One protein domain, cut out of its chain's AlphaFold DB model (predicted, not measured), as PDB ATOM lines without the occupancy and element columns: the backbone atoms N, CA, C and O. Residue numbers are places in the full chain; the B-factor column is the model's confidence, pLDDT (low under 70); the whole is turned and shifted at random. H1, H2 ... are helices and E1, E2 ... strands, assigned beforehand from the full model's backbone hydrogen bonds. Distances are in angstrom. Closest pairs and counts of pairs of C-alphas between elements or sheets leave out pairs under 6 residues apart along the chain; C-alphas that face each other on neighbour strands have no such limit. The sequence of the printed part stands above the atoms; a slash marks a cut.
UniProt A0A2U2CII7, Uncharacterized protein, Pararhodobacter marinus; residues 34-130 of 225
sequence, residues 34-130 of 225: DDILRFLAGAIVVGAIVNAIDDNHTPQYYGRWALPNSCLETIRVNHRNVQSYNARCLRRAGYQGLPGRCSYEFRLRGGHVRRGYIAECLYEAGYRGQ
ATOM      1  N   ASP A  34      85.959 -23.179  10.764       50.62
ATOM      2  CA  ASP A  34      85.336 -24.289  10.037       50.62
ATOM      3  C   ASP A  34      84.370 -23.826   8.934       50.62
ATOM      4  O   ASP A  34      84.206 -24.529   7.938       50.62
ATOM      5  N   ASP A  35      83.758 -22.642   9.042       53.44
ATOM      6  CA  ASP A  35      82.823 -22.138   8.030       53.44
ATOM      7  C   ASP A  35      83.525 -21.658   6.763       53.44
ATOM      8  O   ASP A  35      82.927 -21.723   5.695       53.44
ATOM      9  N   ILE A  36      84.778 -21.190   6.827       54.97
ATOM     10  CA  ILE A  36      85.498 -20.777   5.610       54.97
ATOM     11  C   ILE A  36      85.848 -22.016   4.788       54.97
ATOM     12  O   ILE A  36      85.622 -22.032   3.582       54.97
ATOM     13  N   LEU A  37      86.334 -23.079   5.430       55.84
ATOM     14  CA  LEU A  37      86.624 -24.335   4.741       55.84
ATOM     15  C   LEU A  37      85.349 -25.085   4.331       55.84
ATOM     16  O   LEU A  37      85.323 -25.617   3.227       55.84
ATOM     17  N   ARG A  38      84.270 -25.067   5.129       57.81
ATOM     18  CA  ARG A  38      82.950 -25.611   4.735       57.81
ATOM     19  C   ARG A  38      82.281 -24.817   3.618       57.81
ATOM     20  O   ARG A  38      81.580 -25.405   2.806       57.81
ATOM     21  N   PHE A  39      82.508 -23.505   3.546       58.28
ATOM     22  CA  PHE A  39      82.011 -22.663   2.460       58.28
ATOM     23  C   PHE A  39      82.765 -22.908   1.147       58.28
ATOM     24  O   PHE A  39      82.179 -22.835   0.069       58.28
ATOM     25  N   LEU A  40      84.065 -23.190   1.234       63.50
ATOM     26  CA  LEU A  40      84.879 -23.491   0.061       63.50
ATOM     27  C   LEU A  40      84.782 -24.977  -0.336       63.50
ATOM     28  O   LEU A  40      85.046 -25.296  -1.488       63.50
ATOM     29  N   ALA A  41      84.347 -25.868   0.564       56.38
ATOM     30  CA  ALA A  41      84.310 -27.318   0.373       56.38
ATOM     31  C   ALA A  41      83.651 -27.737  -0.957       56.38
ATOM     32  O   ALA A  41      82.432 -27.760  -1.106       56.38
ATOM     33  N   GLY A  42      84.489 -28.098  -1.930       56.88
ATOM     34  CA  GLY A  42      84.092 -28.787  -3.159       56.88
ATOM     35  C   GLY A  42      83.508 -27.930  -4.286       56.88
ATOM     36  O   GLY A  42      83.195 -28.488  -5.335       56.88
ATOM     37  N   ALA A  43      83.389 -26.607  -4.133       62.50
ATOM     38  CA  ALA A  43      82.800 -25.737  -5.155       62.50
ATOM     39  C   ALA A  43      83.777 -24.661  -5.652       62.50
ATOM     40  O   ALA A  43      84.576 -24.113  -4.896       62.50
ATOM     41  N   ILE A  44      83.700 -24.330  -6.946       71.44
ATOM     42  CA  ILE A  44      84.465 -23.221  -7.526       71.44
ATOM     43  C   ILE A  44      83.881 -21.904  -7.018       71.44
ATOM     44  O   ILE A  44      82.703 -21.607  -7.225       71.44
ATOM     45  N   VAL A  45      84.727 -21.091  -6.398       75.75
ATOM     46  CA  VAL A  45      84.292 -19.929  -5.624       75.75
ATOM     47  C   VAL A  45      84.482 -18.650  -6.418       75.75
ATOM     48  O   VAL A  45      85.574 -18.375  -6.912       75.75
ATOM     49  N   VAL A  46      83.423 -17.849  -6.539       79.94
ATOM     50  CA  VAL A  46      83.482 -16.580  -7.268       79.94
ATOM     51  C   VAL A  46      84.091 -15.495  -6.386       79.94
ATOM     52  O   VAL A  46      83.628 -15.250  -5.270       79.94
ATOM     53  N   GLY A  47      85.113 -14.815  -6.898       78.81
ATOM     54  CA  GLY A  47      85.768 -13.731  -6.196       78.81
ATOM     55  C   GLY A  47      86.352 -12.645  -7.088       78.81
ATOM     56  O   GLY A  47      86.386 -12.735  -8.310       78.81
ATOM     57  N   ALA A  48      86.792 -11.566  -6.457       80.62
ATOM     58  CA  ALA A  48      87.521 -10.480  -7.106       80.62
ATOM     59  C   ALA A  48      88.840 -10.261  -6.369       80.62
ATOM     60  O   ALA A  48      88.878 -10.363  -5.149       80.62
ATOM     61  N   ILE A  49      89.918  -9.956  -7.080       79.06
ATOM     62  CA  ILE A  49      91.197  -9.652  -6.432       79.06
ATOM     63  C   ILE A  49      91.130  -8.215  -5.917       79.06
ATOM     64  O   ILE A  49      90.759  -7.313  -6.665       79.06
ATOM     65  N   VAL A  50      91.430  -8.016  -4.634       76.62
ATOM     66  CA  VAL A  50      91.360  -6.700  -3.971       76.62
ATOM     67  C   VAL A  50      92.746  -6.089  -3.823       76.62
ATOM     68  O   VAL A  50      92.892  -4.877  -3.899       76.62
ATOM     69  N   ASN A  51      93.757  -6.932  -3.618       72.62
ATOM     70  CA  ASN A  51      95.151  -6.521  -3.589       72.62
ATOM     71  C   ASN A  51      95.984  -7.593  -4.290       72.62
ATOM     72  O   ASN A  51      96.103  -8.712  -3.778       72.62
ATOM     73  N   ALA A  52      96.486  -7.249  -5.473       65.75
ATOM     74  CA  ALA A  52      97.355  -8.098  -6.271       65.75
ATOM     75  C   ALA A  52      98.799  -7.645  -6.062       65.75
ATOM     76  O   ALA A  52      99.092  -6.454  -6.154       65.75
ATOM     77  N   ILE A  53      99.686  -8.596  -5.796       68.50
ATOM     78  CA  ILE A  53     101.123  -8.360  -5.891       68.50
ATOM     79  C   ILE A  53     101.545  -8.817  -7.281       68.50
ATOM     80  O   ILE A  53     101.050  -9.829  -7.762       68.50
ATOM     81  N   ASP A  54     102.389  -8.037  -7.948       66.00
ATOM     82  CA  ASP A  54     102.778  -8.298  -9.330       66.00
ATOM     83  C   ASP A  54     103.611  -9.591  -9.463       66.00
ATOM     84  O   ASP A  54     104.730  -9.688  -8.952       66.00
ATOM     85  N   ASP A  55     103.064 -10.576 -10.182       65.44
ATOM     86  CA  ASP A  55     103.683 -11.874 -10.476       65.44
ATOM     87  C   ASP A  55     104.824 -11.800 -11.523       65.44
ATOM     88  O   ASP A  55     105.388 -12.844 -11.887       65.44
ATOM     89  N   ASN A  56     105.112 -10.620 -12.094       65.19
ATOM     90  CA  ASN A  56     106.120 -10.457 -13.151       65.19
ATOM     91  C   ASN A  56     107.562 -10.598 -12.651       65.19
ATOM     92  O   ASN A  56     108.453 -10.908 -13.441       65.19
ATOM     93  N   HIS A  57     107.798 -10.433 -11.349       69.44
ATOM     94  CA  HIS A  57     109.103 -10.692 -10.750       69.44
ATOM     95  C   HIS A  57     109.215 -12.161 -10.340       69.44
ATOM     96  O   HIS A  57     108.343 -12.688  -9.649       69.44
ATOM     97  N   THR A  58     110.303 -12.825 -10.736       74.38
ATOM     98  CA  THR A  58     110.603 -14.191 -10.288       74.38
ATOM     99  C   THR A  58     110.792 -14.182  -8.770       74.38
ATOM    100  O   THR A  58     111.776 -13.612  -8.289       74.38
ATOM    101  N   PRO A  59     109.875 -14.780  -7.986       80.69
ATOM    102  CA  PRO A  59     110.002 -14.772  -6.540       80.69
ATOM    103  C   PRO A  59     111.173 -15.658  -6.136       80.69
ATOM    104  O   PRO A  59     111.361 -16.742  -6.689       80.69
ATOM    105  N   GLN A  60     111.938 -15.219  -5.142       78.00
ATOM    106  CA  GLN A  60     112.994 -16.049  -4.578       78.00
ATOM    107  C   GLN A  60     112.403 -17.176  -3.720       78.00
ATOM    108  O   GLN A  60     111.348 -17.031  -3.099       78.00
ATOM    109  N   TYR A  61     113.099 -18.310  -3.688       82.81
ATOM    110  CA  TYR A  61     112.805 -19.409  -2.775       82.81
ATOM    111  C   TYR A  61     113.382 -19.092  -1.391       82.81
ATOM    112  O   TYR A  61     114.583 -18.871  -1.261       82.81
ATOM    113  N   TYR A  62     112.545 -19.103  -0.352       79.06
ATOM    114  CA  TYR A  62     112.958 -18.760   1.020       79.06
ATOM    115  C   TYR A  62     113.146 -19.979   1.928       79.06
ATOM    116  O   TYR A  62     113.445 -19.836   3.112       79.06
ATOM    117  N   GLY A  63     112.961 -21.184   1.390       82.88
ATOM    118  CA  GLY A  63     113.047 -22.439   2.131       82.88
ATOM    119  C   GLY A  63     111.745 -23.230   2.101       82.88
ATOM    120  O   GLY A  63     110.682 -22.721   1.764       82.88
ATOM    121  N   ARG A  64     111.824 -24.503   2.499       82.25
ATOM    122  CA  ARG A  64     110.727 -25.477   2.357       82.25
ATOM    123  C   ARG A  64     109.439 -25.075   3.076       82.25
ATOM    124  O   ARG A  64     108.358 -25.400   2.599       82.25
ATOM    125  N   TRP A  65     109.569 -24.382   4.202       85.88
ATOM    126  CA  TRP A  65     108.461 -24.005   5.086       85.88
ATOM    127  C   TRP A  65     108.210 -22.498   5.135       85.88
ATOM    128  O   TRP A  65     107.324 -22.057   5.855       85.88
ATOM    129  N   ALA A  66     108.982 -21.701   4.400       89.75
ATOM    130  CA  ALA A  66     108.776 -20.262   4.282       89.75
ATOM    131  C   ALA A  66     108.160 -19.988   2.912       89.75
ATOM    132  O   ALA A  66     108.627 -20.570   1.955       89.75
ATOM    133  N   LEU A  67     107.139 -19.151   2.791       91.12
ATOM    134  CA  LEU A  67     106.439 -18.833   1.551       91.12
ATOM    135  C   LEU A  67     106.701 -17.367   1.200       91.12
ATOM    136  O   LEU A  67     106.548 -16.518   2.073       91.12
ATOM    137  N   PRO A  68     107.066 -17.034  -0.042       89.50
ATOM    138  CA  PRO A  68     107.333 -15.656  -0.434       89.50
ATOM    139  C   PRO A  68     106.077 -14.789  -0.291       89.50
ATOM    140  O   PRO A  68     105.035 -15.103  -0.874       89.50
ATOM    141  N   ASN A  69     106.181 -13.664   0.423       86.50
ATOM    142  CA  ASN A  69     105.065 -12.717   0.541       86.50
ATOM    143  C   ASN A  69     104.683 -12.127  -0.814       86.50
ATOM    144  O   ASN A  69     103.535 -11.751  -0.995       86.50
ATOM    145  N   SER A  70     105.604 -12.089  -1.780       86.50
ATOM    146  CA  SER A  70     105.306 -11.628  -3.136       86.50
ATOM    147  C   SER A  70     104.290 -12.507  -3.872       86.50
ATOM    148  O   SER A  70     103.703 -12.060  -4.846       86.50
ATOM    149  N   CYS A  71     104.049 -13.735  -3.405       91.31
ATOM    150  CA  CYS A  71     103.001 -14.600  -3.940       91.31
ATOM    151  C   CYS A  71     101.676 -14.508  -3.170       91.31
ATOM    152  O   CYS A  71     100.732 -15.211  -3.537       91.31
ATOM    153  N   LEU A  72     101.605 -13.717  -2.097       90.62
ATOM    154  CA  LEU A  72     100.416 -13.573  -1.261       90.62
ATOM    155  C   LEU A  72      99.484 -12.508  -1.848       90.62
ATOM    156  O   LEU A  72      99.835 -11.339  -1.935       90.62
ATOM    157  N   GLU A  73      98.262 -12.895  -2.190       85.94
ATOM    158  CA  GLU A  73      97.227 -11.985  -2.680       85.94
ATOM    159  C   GLU A  73      96.003 -11.995  -1.756       85.94
ATOM    160  O   GLU A  73      95.750 -12.947  -1.009       85.94
ATOM    161  N   THR A  74      95.235 -10.904  -1.783       84.12
ATOM    162  CA  THR A  74      93.938 -10.839  -1.098       84.12
ATOM    163  C   THR A  74      92.820 -10.916  -2.121       84.12
ATOM    164  O   THR A  74      92.679 -10.042  -2.981       84.12
ATOM    165  N   ILE A  75      91.986 -11.939  -1.982       81.88
ATOM    166  CA  ILE A  75      90.804 -12.167  -2.802       81.88
ATOM    167  C   ILE A  75      89.540 -11.892  -1.990       81.88
ATOM    168  O   ILE A  75      89.455 -12.195  -0.804       81.88
ATOM    169  N   ARG A  76      88.531 -11.313  -2.629       81.00
ATOM    170  CA  ARG A  76      87.205 -11.103  -2.063       81.00
ATOM    171  C   ARG A  76      86.289 -12.207  -2.532       81.00
ATOM    172  O   ARG A  76      85.974 -12.268  -3.712       81.00
ATOM    173  N   VAL A  77      85.822 -13.011  -1.598       77.69
ATOM    174  CA  VAL A  77      84.927 -14.144  -1.796       77.69
ATOM    175  C   VAL A  77      83.668 -13.885  -0.982       77.69
ATOM    176  O   VAL A  77      83.765 -13.688   0.226       77.69
ATOM    177  N   ASN A  78      82.494 -13.847  -1.616       75.06
ATOM    178  CA  ASN A  78      81.214 -13.616  -0.925       75.06
ATOM    179  C   ASN A  78      81.262 -12.462   0.094       75.06
ATOM    180  O   ASN A  78      80.880 -12.599   1.253       75.06
ATOM    181  N   HIS A  79      81.778 -11.311  -0.346       74.62
ATOM    182  CA  HIS A  79      81.967 -10.098   0.464       74.62
ATOM    183  C   HIS A  79      83.007 -10.188   1.597       74.62
ATOM    184  O   HIS A  79      83.186  -9.208   2.320       74.62
ATOM    185  N   ARG A  80      83.745 -11.294   1.719       72.25
ATOM    186  CA  ARG A  80      84.824 -11.484   2.699       72.25
ATOM    187  C   ARG A  80      86.185 -11.452   2.021       72.25
ATOM    188  O   ARG A  80      86.335 -11.965   0.921       72.25
ATOM    189  N   ASN A  81      87.175 -10.873   2.688       80.31
ATOM    190  CA  ASN A  81      88.555 -10.894   2.213       80.31
ATOM    191  C   ASN A  81      89.244 -12.157   2.736       80.31
ATOM    192  O   ASN A  81      89.228 -12.421   3.936       80.31
ATOM    193  N   VAL A  82      89.853 -12.911   1.833       82.62
ATOM    194  CA  VAL A  82      90.591 -14.138   2.112       82.62
ATOM    195  C   VAL A  82      91.992 -13.970   1.545       82.62
ATOM    196  O   VAL A  82      92.169 -13.482   0.430       82.62
ATOM    197  N   GLN A  83      92.995 -14.351   2.327       87.50
ATOM    198  CA  GLN A  83      94.372 -14.393   1.855       87.50
ATOM    199  C   GLN A  83      94.634 -15.724   1.158       87.50
ATOM    200  O   GLN A  83      94.369 -16.797   1.711       87.50
ATOM    201  N   SER A  84      95.181 -15.654  -0.046       90.12
ATOM    202  CA  SER A  84      95.567 -16.828  -0.815       90.12
ATOM    203  C   SER A  84      96.930 -16.621  -1.442       90.12
ATOM    204  O   SER A  84      97.226 -15.540  -1.937       90.12
ATOM    205  N   TYR A  85      97.742 -17.667  -1.480       93.06
ATOM    206  CA  TYR A  85      98.951 -17.667  -2.279       93.06
ATOM    207  C   TYR A  85      98.645 -18.092  -3.709       93.06
ATOM    208  O   TYR A  85      98.004 -19.123  -3.946       93.06
ATOM    209  N   ASN A  86      99.153 -17.336  -4.673       92.06
ATOM    210  CA  ASN A  86      98.970 -17.652  -6.074       92.06
ATOM    211  C   ASN A  86      99.741 -18.926  -6.465       92.06
ATOM    212  O   ASN A  86     100.965 -18.993  -6.334       92.06
ATOM    213  N   ALA A  87      99.048 -19.940  -6.996       93.50
ATOM    214  CA  ALA A  87      99.676 -21.230  -7.292       93.50
ATOM    215  C   ALA A  87     100.721 -21.146  -8.418       93.50
ATOM    216  O   ALA A  87     101.683 -21.915  -8.430       93.50
ATOM    217  N   ARG A  88     100.540 -20.230  -9.380       92.06
ATOM    218  CA  ARG A  88     101.498 -20.021 -10.475       92.06
ATOM    219  C   ARG A  88     102.758 -19.336  -9.956       92.06
ATOM    220  O   ARG A  88     103.850 -19.798 -10.272       92.06
ATOM    221  N   CYS A  89     102.600 -18.297  -9.137       92.50
ATOM    222  CA  CYS A  89     103.711 -17.610  -8.480       92.50
ATOM    223  C   CYS A  89     104.543 -18.578  -7.625       92.50
ATOM    224  O   CYS A  89     105.751 -18.691  -7.819       92.50
ATOM    225  N   LEU A  90     103.892 -19.368  -6.762       93.25
ATOM    226  CA  LEU A  90     104.571 -20.348  -5.908       93.25
ATOM    227  C   LEU A  90     105.349 -21.401  -6.708       93.25
ATOM    228  O   LEU A  90     106.468 -21.752  -6.344       93.25
ATOM    229  N   ARG A  91     104.791 -21.870  -7.829       93.00
ATOM    230  CA  ARG A  91     105.478 -22.821  -8.713       93.00
ATOM    231  C   ARG A  91     106.723 -22.211  -9.357       93.00
ATOM    232  O   ARG A  91     107.747 -22.880  -9.422       93.00
ATOM    233  N   ARG A  92     106.645 -20.949  -9.800       91.19
ATOM    234  CA  ARG A  92     107.801 -20.195 -10.328       91.19
ATOM    235  C   ARG A  92     108.880 -19.993  -9.264       91.19
ATOM    236  O   ARG A  92     110.055 -20.062  -9.587       91.19
ATOM    237  N   ALA A  93     108.474 -19.813  -8.010       89.81
ATOM    238  CA  ALA A  93     109.368 -19.698  -6.860       89.81
ATOM    239  C   ALA A  93     109.982 -21.037  -6.399       89.81
ATOM    240  O   ALA A  93     110.705 -21.066  -5.408       89.81
ATOM    241  N   GLY A  94     109.677 -22.158  -7.064       91.88
ATOM    242  CA  GLY A  94     110.241 -23.475  -6.748       91.88
ATOM    243  C   GLY A  94     109.461 -24.296  -5.714       91.88
ATOM    244  O   GLY A  94     109.915 -25.374  -5.332       91.88
ATOM    245  N   TYR A  95     108.278 -23.856  -5.272       92.50
ATOM    246  CA  TYR A  95     107.447 -24.648  -4.359       92.50
ATOM    247  C   TYR A  95     106.699 -25.733  -5.130       92.50
ATOM    248  O   TYR A  95     105.829 -25.461  -5.961       92.50
ATOM    249  N   GLN A  96     107.028 -26.982  -4.809       88.69
ATOM    250  CA  GLN A  96     106.397 -28.184  -5.342       88.69
ATOM    251  C   GLN A  96     105.863 -29.033  -4.180       88.69
ATOM    252  O   GLN A  96     106.371 -28.957  -3.063       88.69
ATOM    253  N   GLY A  97     104.809 -29.818  -4.422       88.38
ATOM    254  CA  GLY A  97     104.254 -30.723  -3.405       88.38
ATOM    255  C   GLY A  97     103.538 -30.035  -2.236       88.38
ATOM    256  O   GLY A  97     103.459 -30.603  -1.150       88.38
ATOM    257  N   LEU A  98     103.019 -28.817  -2.432       92.56
ATOM    258  CA  LEU A  98     102.171 -28.165  -1.430       92.56
ATOM    259  C   LEU A  98     100.912 -29.009  -1.154       92.56
ATOM    260  O   LEU A  98     100.387 -29.623  -2.089       92.56
ATOM    261  N   PRO A  99     100.383 -29.015   0.086       90.44
ATOM    262  CA  PRO A  99      99.223 -29.825   0.437       90.44
ATOM    263  C   PRO A  99      98.025 -29.530  -0.472       90.44
ATOM    264  O   PRO A  99      97.475 -28.427  -0.455       90.44
ATOM    265  N   GLY A 100      97.584 -30.532  -1.238       88.56
ATOM    266  CA  GLY A 100      96.450 -30.394  -2.161       88.56
ATOM    267  C   GLY A 100      95.154 -29.976  -1.461       88.56
ATOM    268  O   GLY A 100      94.391 -29.188  -2.012       88.56
ATOM    269  N   ARG A 101      94.969 -30.394  -0.201       86.75
ATOM    270  CA  ARG A 101      93.841 -29.985   0.656       86.75
ATOM    271  C   ARG A 101      93.746 -28.473   0.900       86.75
ATOM    272  O   ARG A 101      92.684 -27.991   1.265       86.75
ATOM    273  N   CYS A 102      94.843 -27.738   0.714       89.50
ATOM    274  CA  CYS A 102      94.865 -26.283   0.847       89.50
ATOM    275  C   CYS A 102      94.648 -25.558  -0.485       89.50
ATOM    276  O   CYS A 102      94.563 -24.329  -0.492       89.50
ATOM    277  N   SER A 103      94.604 -26.285  -1.605       90.56
ATOM    278  CA  SER A 103      94.411 -25.705  -2.931       90.56
ATOM    279  C   SER A 103      92.932 -25.465  -3.227       90.56
ATOM    280  O   SER A 103      92.086 -26.279  -2.872       90.56
ATOM    281  N   TYR A 104      92.640 -24.351  -3.892       87.69
ATOM    282  CA  TYR A 104      91.293 -23.952  -4.288       87.69
ATOM    283  C   TYR A 104      91.285 -23.281  -5.659       87.69
ATOM    284  O   TYR A 104      92.252 -22.624  -6.059       87.69
ATOM    285  N   GLU A 105      90.175 -23.449  -6.378       87.81
ATOM    286  CA  GLU A 105      89.920 -22.789  -7.656       87.81
ATOM    287  C   GLU A 105      88.951 -21.621  -7.476       87.81
ATOM    288  O   GLU A 105      87.808 -21.778  -7.043       87.81
ATOM    289  N   PHE A 106      89.428 -20.435  -7.835       84.25
ATOM    290  CA  PHE A 106      88.697 -19.183  -7.756       84.25
ATOM    291  C   PHE A 106      88.237 -18.773  -9.153       84.25
ATOM    292  O   PHE A 106      89.052 -18.621 -10.064       84.25
ATOM    293  N   ARG A 107      86.934 -18.550  -9.327       84.12
ATOM    294  CA  ARG A 107      86.364 -17.864 -10.494       84.12
ATOM    295  C   ARG A 107      86.463 -16.367 -10.277       84.12
ATOM    296  O   ARG A 107      85.818 -15.821  -9.391       84.12
ATOM    297  N   LEU A 108      87.249 -15.691 -11.092       81.69
ATOM    298  CA  LEU A 108      87.359 -14.244 -11.048       81.69
ATOM    299  C   LEU A 108      86.224 -13.568 -11.819       81.69
ATOM    300  O   LEU A 108      85.596 -14.167 -12.699       81.69
ATOM    301  N   ARG A 109      85.990 -12.284 -11.528       76.06
ATOM    302  CA  ARG A 109      85.198 -11.421 -12.416       76.06
ATOM    303  C   ARG A 109      85.782 -11.490 -13.831       76.06
ATOM    304  O   ARG A 109      86.984 -11.324 -14.005       76.06
ATOM    305  N   GLY A 110      84.930 -11.764 -14.819       76.75
ATOM    306  CA  GLY A 110      85.346 -12.000 -16.208       76.75
ATOM    307  C   GLY A 110      85.487 -13.476 -16.598       76.75
ATOM    308  O   GLY A 110      85.893 -13.765 -17.714       76.75
ATOM    309  N   GLY A 111      85.150 -14.423 -15.714       79.19
ATOM    310  CA  GLY A 111      85.053 -15.851 -16.058       79.19
ATOM    311  C   GLY A 111      86.377 -16.621 -16.022       79.19
ATOM    312  O   GLY A 111      86.376 -17.845 -16.136       79.19
ATOM    313  N   HIS A 112      87.503 -15.942 -15.796       84.06
ATOM    314  CA  HIS A 112      88.800 -16.593 -15.624       84.06
ATOM    315  C   HIS A 112      88.847 -17.413 -14.334       84.06
ATOM    316  O   HIS A 112      88.476 -16.927 -13.266       84.06
ATOM    317  N   VAL A 113      89.365 -18.638 -14.412       86.56
ATOM    318  CA  VAL A 113      89.621 -19.478 -13.237       86.56
ATOM    319  C   VAL A 113      91.099 -19.392 -12.874       86.56
ATOM    320  O   VAL A 113      91.971 -19.571 -13.726       86.56
ATOM    321  N   ARG A 114      91.401 -19.122 -11.602       86.00
ATOM    322  CA  ARG A 114      92.762 -19.173 -11.054       86.00
ATOM    323  C   ARG A 114      92.810 -20.154  -9.897       86.00
ATOM    324  O   ARG A 114      91.922 -20.179  -9.054       86.00
ATOM    325  N   ARG A 115      93.886 -20.935  -9.835       90.81
ATOM    326  CA  ARG A 115      94.189 -21.785  -8.686       90.81
ATOM    327  C   ARG A 115      95.073 -21.028  -7.703       90.81
ATOM    328  O   ARG A 115      96.049 -20.396  -8.111       90.81
ATOM    329  N   GLY A 116      94.772 -21.148  -6.422       91.94
ATOM    330  CA  GLY A 116      95.620 -20.660  -5.341       91.94
ATOM    331  C   GLY A 116      95.559 -21.583  -4.136       91.94
ATOM    332  O   GLY A 116      94.868 -22.600  -4.154       91.94
ATOM    333  N   TYR A 117      96.304 -21.232  -3.099       93.44
ATOM    334  CA  TYR A 117      96.323 -21.947  -1.832       93.44
ATOM    335  C   TYR A 117      95.864 -21.024  -0.714       93.44
ATOM    336  O   TYR A 117      96.374 -19.913  -0.593       93.44
ATOM    337  N   ILE A 118      94.922 -21.467   0.113       90.56
ATOM    338  CA  ILE A 118      94.439 -20.668   1.241       90.56
ATOM    339  C   ILE A 118      95.569 -20.521   2.259       90.56
ATOM    340  O   ILE A 118      96.124 -21.521   2.721       90.56
ATOM    341  N   ALA A 119      95.910 -19.274   2.595       90.44
ATOM    342  CA  ALA A 119      97.044 -18.975   3.463       90.44
ATOM    343  C   ALA A 119      96.885 -19.626   4.846       90.44
ATOM    344  O   ALA A 119      97.819 -20.264   5.319       90.44
ATOM    345  N   GLU A 120      95.685 -19.555   5.431       82.31
ATOM    346  CA  GLU A 120      95.383 -20.153   6.740       82.31
ATOM    347  C   GLU A 120      95.660 -21.665   6.766       82.31
ATOM    348  O   GLU A 120      96.406 -22.139   7.615       82.31
ATOM    349  N   CYS A 121      95.170 -22.411   5.769       87.25
ATOM    350  CA  CYS A 121      95.406 -23.856   5.662       87.25
ATOM    351  C   CYS A 121      96.899 -24.192   5.517       87.25
ATOM    352  O   CYS A 121      97.384 -25.175   6.080       87.25
ATOM    353  N   LEU A 122      97.655 -23.378   4.769       89.50
ATOM    354  CA  LEU A 122      99.103 -23.552   4.658       89.50
ATOM    355  C   LEU A 122      99.804 -23.296   5.999       89.50
ATOM    356  O   LEU A 122     100.734 -24.026   6.340       89.50
ATOM    357  N   TYR A 123      99.350 -22.313   6.776       85.56
ATOM    358  CA  TYR A 123      99.895 -22.033   8.104       85.56
ATOM    359  C   TYR A 123      99.606 -23.160   9.098       85.56
ATOM    360  O   TYR A 123     100.515 -23.598   9.802       85.56
ATOM    361  N   GLU A 124      98.390 -23.708   9.090       81.44
ATOM    362  CA  GLU A 124      98.031 -24.902   9.868       81.44
ATOM    363  C   GLU A 124      98.843 -26.136   9.449       81.44
ATOM    364  O   GLU A 124      99.210 -26.964  10.280       81.44
ATOM    365  N   ALA A 125      99.191 -26.239   8.163       81.31
ATOM    366  CA  ALA A 125     100.075 -27.279   7.644       81.31
ATOM    367  C   ALA A 125     101.570 -27.049   7.961       81.31
ATOM    368  O   ALA A 125     102.397 -27.878   7.576       81.31
ATOM    369  N   GLY A 126     101.926 -25.958   8.650       82.75
ATOM    370  CA  GLY A 126     103.281 -25.673   9.133       82.75
ATOM    371  C   GLY A 126     104.110 -24.715   8.272       82.75
ATOM    372  O   GLY A 126     105.263 -24.443   8.613       82.75
ATOM    373  N   TYR A 127     103.552 -24.174   7.184       88.38
ATOM    374  CA  TYR A 127     104.214 -23.144   6.379       88.38
ATOM    375  C   TYR A 127     104.132 -21.767   7.057       88.38
ATOM    376  O   TYR A 127     103.316 -21.529   7.944       88.38
ATOM    377  N   ARG A 128     104.988 -20.828   6.654       86.50
ATOM    378  CA  ARG A 128     105.097 -19.479   7.234       86.50
ATOM    379  C   ARG A 128     105.330 -18.459   6.126       86.50
ATOM    380  O   ARG A 128     106.072 -18.762   5.209       86.50
ATOM    381  N   GLY A 129     104.761 -17.259   6.198       83.75
ATOM    382  CA  GLY A 129     105.105 -16.177   5.262       83.75
ATOM    383  C   GLY A 129     106.539 -15.664   5.466       83.75
ATOM    384  O   GLY A 129     107.044 -15.625   6.591       83.75
ATOM    385  N   GLN A 130     107.207 -15.285   4.380       71.50
ATOM    386  CA  GLN A 130     108.532 -14.671   4.363       71.50
ATOM    387  C   GLN A 130     108.484 -13.327   5.097       71.50
ATOM    388  O   GLN A 130     107.582 -12.533   4.880       71.50
TER     389      GLN A 130
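Overview. This is residues 34 to 130 of the 225 residues of an uncharacterized protein of Pararhodobacter marinus (UniProt A0A2U2CII7). A small closed barrel of five strands, E1 to E5, has three short helices outside it, while the long loop of residues 52 to 71 swings out past H2. The printed part has 97 residues, in the order H1 E1 E2 E3 H2 E4 E5 H3, of mixed class. Round the mixed ring run E1, E2, E3, E5, E4 and back to E1. The whole is compact, with a radius of gyration of the C-alphas of 12.7 A and spans of 33 by 29 by 18 A.

Along the chain. H1, residues 34 to 40, begins with C-alpha 34 at (85.336, -24.289, 10.037). E1 is residues 45 to 51, 17.4 A long; E2, 72 to 77, 15.5 A; E3, 80 to 86, 17.8 A. H2, residues 87 to 92, precedes E4, 103 to 108, 15.7 A, and E5, 113 to 118, 15.3 A. H3, residues 119 to 124, ends with C-alpha 124 at (98.031, -24.902, 9.868).

Arrangement. E1, E2 and E3 form a meander, each strand the antiparallel neighbour of the one before; N 48 and O 76 are 2.9 A apart, N 82 and O 75 2.8 A. E3 and E5 are antiparallel, with N 85 and O 117 at 2.8 A. The hairpin E4 and E5 has N 104 and O 116 at 2.8 A. E4 and E1 are parallel, with N 47 and O 107 at 2.8 A. H1 is on the barrel at a height of 9.8 A; its closest C-alpha pair with E4 is Leu 40 and Tyr 104, 7.8 A. H2 is closest to E5 at the C-alphas of Ala 87 and Gly 116, 4.5 A; H3 to E3 at Ala 119 and Ser 84, 5.0 A. In H1, H2 and H3 every O i to N i+4 pair is within hydrogen-bond range.

Size, cuts and confidence. The farthest C-alphas, Gly 63 and Gly 110, are 34.8 A apart. The printed part has no cut. The link E1 to E2 is long. Residues 34 to 43 and 52 to 57 have pLDDT under 70.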